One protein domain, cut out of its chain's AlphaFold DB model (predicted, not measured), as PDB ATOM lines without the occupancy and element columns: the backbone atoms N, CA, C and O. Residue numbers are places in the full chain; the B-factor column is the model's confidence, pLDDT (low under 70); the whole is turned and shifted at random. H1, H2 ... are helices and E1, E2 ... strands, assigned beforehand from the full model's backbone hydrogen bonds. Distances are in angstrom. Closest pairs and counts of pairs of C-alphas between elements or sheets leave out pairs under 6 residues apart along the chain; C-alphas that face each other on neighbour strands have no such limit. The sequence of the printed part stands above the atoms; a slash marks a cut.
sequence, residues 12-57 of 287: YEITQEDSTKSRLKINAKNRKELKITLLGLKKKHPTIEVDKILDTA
ATOM      1  N   TYR A  12      47.356 -46.854  -4.730       76.50
ATOM      2  CA  TYR A  12      47.234 -47.254  -3.336       76.50
ATOM      3  C   TYR A  12      48.183 -48.409  -3.016       76.50
ATOM      4  O   TYR A  12      48.399 -49.297  -3.838       76.50
ATOM      5  N   GLU A  13      48.718 -48.396  -1.804       78.00
ATOM      6  CA  GLU A  13      49.556 -49.451  -1.240       78.00
ATOM      7  C   GLU A  13      48.875 -49.980   0.023       78.00
ATOM      8  O   GLU A  13      48.420 -49.201   0.865       78.00
ATOM      9  N   ILE A  14      48.788 -51.308   0.139       71.56
ATOM     10  CA  ILE A  14      48.343 -51.989   1.357       71.56
ATOM     11  C   ILE A  14      49.548 -52.739   1.905       71.56
ATOM     12  O   ILE A  14      50.044 -53.664   1.267       71.56
ATOM     13  N   THR A  15      50.009 -52.344   3.083       74.69
ATOM     14  CA  THR A  15      51.080 -53.029   3.808       74.69
ATOM     15  C   THR A  15      50.454 -53.763   4.987       74.69
ATOM     16  O   THR A  15      49.747 -53.144   5.779       74.69
ATOM     17  N   GLN A  16      50.667 -55.073   5.106       66.88
ATOM     18  CA  GLN A  16      50.301 -55.800   6.326       66.88
ATOM     19  C   GLN A  16      51.322 -55.472   7.413       66.88
ATOM     20  O   GLN A  16      52.516 -55.671   7.211       66.88
ATOM     21  N   GLU A  17      50.844 -54.939   8.535       62.03
ATOM     22  CA  GLU A  17      51.665 -54.723   9.728       62.03
ATOM     23  C   GLU A  17      51.629 -55.965  10.633       62.03
ATOM     24  O   GLU A  17      52.657 -56.295  11.203       62.03
ATOM     25  N   ASP A  18      50.497 -56.688  10.692       61.56
ATOM     26  CA  ASP A  18      50.308 -57.954  11.426       61.56
ATOM     27  C   ASP A  18      49.147 -58.787  10.827       61.56
ATOM     28  O   ASP A  18      48.445 -58.335   9.920       61.56
ATOM     29  N   SER A  19      48.861 -59.976  11.384       58.88
ATOM     30  CA  SER A  19      47.734 -60.854  10.990       58.88
ATOM     31  C   SER A  19      46.341 -60.204  11.077       58.88
ATOM     32  O   SER A  19      45.383 -60.721  10.503       58.88
ATOM     33  N   THR A  20      46.218 -59.065  11.768       58.88
ATOM     34  CA  THR A  20      44.952 -58.340  11.982       58.88
ATOM     35  C   THR A  20      44.999 -56.856  11.604       58.88
ATOM     36  O   THR A  20      43.957 -56.197  11.625       58.88
ATOM     37  N   LYS A  21      46.168 -56.308  11.238       64.31
ATOM     38  CA  LYS A  21      46.339 -54.877  10.946       64.31
ATOM     39  C   LYS A  21      47.011 -54.659   9.600       64.31
ATOM     40  O   LYS A  21      48.107 -55.151   9.346       64.31
ATOM     41  N   SER A  22      46.360 -53.854   8.768       68.06
ATOM     42  CA  SER A  22      46.888 -53.413   7.483       68.06
ATOM     43  C   SER A  22      46.922 -51.894   7.434       68.06
ATOM     44  O   SER A  22      45.936 -51.230   7.756       68.06
ATOM     45  N   ARG A  23      48.040 -51.344   6.973       78.19
ATOM     46  CA  ARG A  23      48.198 -49.931   6.661       78.19
ATOM     47  C   ARG A  23      47.841 -49.690   5.201       78.19
ATOM     48  O   ARG A  23      48.395 -50.320   4.307       78.19
ATOM     49  N   LEU A  24      46.924 -48.758   4.967       75.88
ATOM     50  CA  LEU A  24      46.486 -48.343   3.637       75.88
ATOM     51  C   LEU A  24      47.000 -46.929   3.356       75.88
ATOM     52  O   LEU A  24      46.661 -45.988   4.073       75.88
ATOM     53  N   LYS A  25      47.804 -46.773   2.306       80.88
ATOM     54  CA  LYS A  25      48.268 -45.474   1.810       80.88
ATOM     55  C   LYS A  25      47.633 -45.224   0.450       80.88
ATOM     56  O   LYS A  25      47.831 -46.017  -0.462       80.88
ATOM     57  N   ILE A  26      46.871 -44.139   0.308       80.81
ATOM     58  CA  ILE A  26      46.220 -43.759  -0.956       80.81
ATOM     59  C   ILE A  26      46.696 -42.370  -1.351       80.81
ATOM     60  O   ILE A  26      46.575 -41.430  -0.569       80.81
ATOM     61  N   ASN A  27      47.168 -42.238  -2.586       78.94
ATOM     62  CA  ASN A  27      47.450 -40.949  -3.201       78.94
ATOM     63  C   ASN A  27      46.421 -40.701  -4.304       78.94
ATOM     64  O   ASN A  27      46.476 -41.340  -5.353       78.94
ATOM     65  N   ALA A  28      45.490 -39.779  -4.057       80.88
ATOM     66  CA  ALA A  28      44.434 -39.405  -4.995       80.88
ATOM     67  C   ALA A  28      44.493 -37.905  -5.306       80.88
ATOM     68  O   ALA A  28      44.836 -37.099  -4.444       80.88
ATOM     69  N   LYS A  29      44.119 -37.515  -6.532       73.69
ATOM     70  CA  LYS A  29      44.257 -36.119  -6.993       73.69
ATOM     71  C   LYS A  29      43.302 -35.135  -6.315       73.69
ATOM     72  O   LYS A  29      43.557 -33.938  -6.287       73.69
ATOM     73  N   ASN A  30      42.154 -35.620  -5.848       80.56
ATOM     74  CA  ASN A  30      41.143 -34.818  -5.171       80.56
ATOM     75  C   ASN A  30      40.233 -35.708  -4.314       80.56
ATOM     76  O   ASN A  30      40.214 -36.934  -4.459       80.56
ATOM     77  N   ARG A  31      39.428 -35.079  -3.448       83.75
ATOM     78  CA  ARG A  31      38.485 -35.778  -2.561       83.75
ATOM     79  C   ARG A  31      37.481 -36.660  -3.309       83.75
ATOM     80  O   ARG A  31      37.127 -37.726  -2.813       83.75
ATOM     81  N   LYS A  32      37.041 -36.259  -4.508       85.06
ATOM     82  CA  LYS A  32      36.099 -37.048  -5.320       85.06
ATOM     83  C   LYS A  32      36.725 -38.371  -5.764       85.06
ATOM     84  O   LYS A  32      36.102 -39.417  -5.616       85.06
ATOM     85  N   GLU A  33      37.956 -38.340  -6.263       84.75
ATOM     86  CA  GLU A  33      38.674 -39.544  -6.687       84.75
ATOM     87  C   GLU A  33      39.090 -40.415  -5.493       84.75
ATOM     88  O   GLU A  33      38.975 -41.641  -5.562       84.75
ATOM     89  N   LEU A  34      39.460 -39.794  -4.367       87.94
ATOM     90  CA  LEU A  34      39.704 -40.502  -3.110       87.94
ATOM     91  C   LEU A  34      38.459 -41.283  -2.671       87.94
ATOM     92  O   LEU A  34      38.548 -42.478  -2.400       87.94
ATOM     93  N   LYS A  35      37.282 -40.640  -2.681       89.56
ATOM     94  CA  LYS A  35      36.005 -41.282  -2.335       89.56
ATOM     95  C   LYS A  35      35.688 -42.460  -3.255       89.56
ATOM     96  O   LYS A  35      35.321 -43.525  -2.767       89.56
ATOM     97  N   ILE A  36      35.859 -42.297  -4.569       89.06
ATOM     98  CA  ILE A  36      35.640 -43.380  -5.544       89.06
ATOM     99  C   ILE A  36      36.573 -44.564  -5.254       89.06
ATOM    100  O   ILE A  36      36.126 -45.711  -5.222       89.06
ATOM    101  N   THR A  37      37.848 -44.286  -4.984       88.00
ATOM    102  CA  THR A  37      38.857 -45.309  -4.681       88.00
ATOM    103  C   THR A  37      38.525 -46.055  -3.391       88.00
ATOM    104  O   THR A  37      38.512 -47.285  -3.374       88.00
ATOM    105  N   LEU A  38      38.173 -45.327  -2.329       89.44
ATOM    106  CA  LEU A  38      37.776 -45.899  -1.043       89.44
ATOM    107  C   LEU A  38      36.517 -46.767  -1.153       89.44
ATOM    108  O   LEU A  38      36.479 -47.856  -0.585       89.44
ATOM    109  N   LEU A  39      35.512 -46.341  -1.926       90.12
ATOM    110  CA  LEU A  39      34.316 -47.149  -2.197       90.12
ATOM    111  C   LEU A  39      34.655 -48.443  -2.950       90.12
ATOM    112  O   LEU A  39      34.071 -49.490  -2.673       90.12
ATOM    113  N   GLY A  40      35.616 -48.390  -3.878       88.50
ATOM    114  CA  GLY A  40      36.145 -49.574  -4.554       88.50
ATOM    115  C   GLY A  40      36.853 -50.532  -3.593       88.50
ATOM    116  O   GLY A  40      36.593 -51.735  -3.624       88.50
ATOM    117  N   LEU A  41      37.697 -50.004  -2.703       87.50
ATOM    118  CA  LEU A  41      38.426 -50.792  -1.705       87.50
ATOM    119  C   LEU A  41      37.507 -51.393  -0.641       87.50
ATOM    120  O   LEU A  41      37.718 -52.540  -0.257       87.50
ATOM    121  N   LYS A  42      36.442 -50.689  -0.236       89.19
ATOM    122  CA  LYS A  42      35.438 -51.196   0.713       89.19
ATOM    123  C   LYS A  42      34.807 -52.515   0.253       89.19
ATOM    124  O   LYS A  42      34.491 -53.359   1.083       89.19
ATOM    125  N   LYS A  43      34.678 -52.740  -1.063       88.75
ATOM    126  CA  LYS A  43      34.176 -54.014  -1.614       88.75
ATOM    127  C   LYS A  43      35.087 -55.205  -1.294       88.75
ATOM    128  O   LYS A  43      34.594 -56.316  -1.164       88.75
ATOM    129  N   LYS A  44      36.401 -54.976  -1.203       83.44
ATOM    130  CA  LYS A  44      37.418 -56.003  -0.904       83.44
ATOM    131  C   LYS A  44      37.795 -56.039   0.579       83.44
ATOM    132  O   LYS A  44      38.204 -57.078   1.080       83.44
ATOM    133  N   HIS A  45      37.632 -54.915   1.271       83.19
ATOM    134  CA  HIS A  45      37.940 -54.728   2.685       83.19
ATOM    135  C   HIS A  45      36.747 -54.038   3.376       83.19
ATOM    136  O   HIS A  45      36.741 -52.811   3.511       83.19
ATOM    137  N   PRO A  46      35.717 -54.799   3.800       84.12
ATOM    138  CA  PRO A  46      34.465 -54.243   4.330       84.12
ATOM    139  C   PRO A  46      34.622 -53.346   5.565       84.12
ATOM    140  O   PRO A  46      33.749 -52.525   5.835       84.12
ATOM    141  N   THR A  47      35.737 -53.475   6.287       83.81
ATOM    142  CA  THR A  47      36.081 -52.705   7.492       83.81
ATOM    143  C   THR A  47      36.510 -51.258   7.215       83.81
ATOM    144  O   THR A  47      36.726 -50.497   8.152       83.81
ATOM    145  N   ILE A  48      36.635 -50.847   5.946       84.06
ATOM    146  CA  ILE A  48      36.991 -49.471   5.576       84.06
ATOM    147  C   ILE A  48      35.822 -48.507   5.857       84.06
ATOM    148  O   ILE A  48      34.774 -48.543   5.202       84.06
ATOM    149  N   GLU A  49      36.053 -47.573   6.780       87.81
ATOM    150  CA  GLU A  49      35.153 -46.460   7.113       87.81
ATOM    151  C   GLU A  49      35.429 -45.250   6.199       87.81
ATOM    152  O   GLU A  49      36.226 -44.370   6.520       87.81
ATOM    153  N   VAL A  50      34.782 -45.218   5.028       86.75
ATOM    154  CA  VAL A  50      35.039 -44.221   3.966       86.75
ATOM    155  C   VAL A  50      34.933 -42.777   4.461       86.75
ATOM    156  O   VAL A  50      35.846 -41.995   4.208       86.75
ATOM    157  N   ASP A  51      33.852 -42.420   5.156       88.00
ATOM    158  CA  ASP A  51      33.601 -41.028   5.554       88.00
ATOM    159  C   ASP A  51      34.624 -40.543   6.593       88.00
ATOM    160  O   ASP A  51      35.216 -39.481   6.432       88.00
ATOM    161  N   LYS A  52      34.977 -41.391   7.565       86.44
ATOM    162  CA  LYS A  52      36.016 -41.090   8.561       86.44
ATOM    163  C   LYS A  52      37.398 -40.889   7.936       86.44
ATOM    164  O   LYS A  52      38.171 -40.038   8.379       86.44
ATOM    165  N   ILE A  53      37.724 -41.659   6.896       85.81
ATOM    166  CA  ILE A  53      38.979 -41.480   6.153       85.81
ATOM    167  C   ILE A  53      38.945 -40.176   5.348       85.81
ATOM    168  O   ILE A  53      39.954 -39.483   5.286       85.81
ATOM    169  N   LEU A  54      37.806 -39.808   4.752       86.19
ATOM    170  CA  LEU A  54      37.671 -38.536   4.031       86.19
ATOM    171  C   LEU A  54      37.800 -37.320   4.960       86.19
ATOM    172  O   LEU A  54      38.407 -36.324   4.556       86.19
ATOM    173  N   ASP A  55      37.281 -37.417   6.183       84.19
ATOM    174  CA  ASP A  55      37.345 -36.348   7.186       84.19
ATOM    175  C   ASP A  55      38.759 -36.149   7.739       84.19
ATOM    176  O   ASP A  55      39.175 -35.024   8.009       84.19
ATOM    177  N   THR A  56      39.526 -37.234   7.855       81.69
ATOM    178  CA  THR A  56      40.924 -37.203   8.319       81.69
ATOM    179  C   THR A  56      41.944 -37.050   7.185       81.69
ATOM    180  O   THR A  56      43.141 -36.923   7.448       81.69
ATOM    181  N   ALA A  57      41.499 -37.042   5.924       81.38
ATOM    182  CA  ALA A  57      42.379 -36.919   4.770       81.38
ATOM    183  C   ALA A  57      43.039 -35.534   4.714       81.38
ATOM    184  O   ALA A  57      42.374 -34.504   4.583       81.38
TER     185      ALA A  57
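Overview. This is residues 12 to 57 of the 287 residues of an uncharacterized protein of Olleya sp. Bg11-27 (UniProt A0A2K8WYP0). A long two-stranded hairpin, E1 and E2, reaches with its turn, residues 19 and 20, well away from two helices, H1 and H2, which pack on each other at a steep angle; of the two strands E2 comes nearer to H1, at Ile 26 and Leu 34, while H2 is apart from both strands. The 46 printed residues hold E1, E2, H1, H2 in that order, a mixed class with an antiparallel sheet. The whole is compact, with a radius of gyration of the C-alphas of 10.6 A, and elongated, spanning 31 by 18 by 17 A.

Arrangement. Start with E1, residues 12 to 18, in a hairpin with E2, residues 21 to 27, antiparallel at 163 degrees; N 23 and O 15, 2.8 A apart, are within hydrogen-bond range. Next comes H1, residues 31 to 42; its closest C-alphas to E2 are Leu 34 and Ile 26, 7.6 A apart. H2, residues 50 to 56, touches H1, the closest C-alphas being Val 50 and Leu 38, 5.9 A apart; they run opposite ways at a steep tilt of 46 degrees. H2 is apart from E1 and E2. In H1 and H2 every O i to N i+4 pair is within hydrogen-bond range.

Along the chain. Find C-alpha 12 at (47.234, -47.254, -3.336), where E1, 18.5 A long, begins; E2 measures 19.9 A, H1 16.1 A and H2 10.1 A, ending at C-alpha 56, (40.924, -37.203, 8.319).

Size, cuts and confidence. The C-alphas farthest apart, Ser 19 and Asn 30, are 31.3 A apart. The printed part has no cut, and no link is long. Residues 16 to 22 have pLDDT under 70.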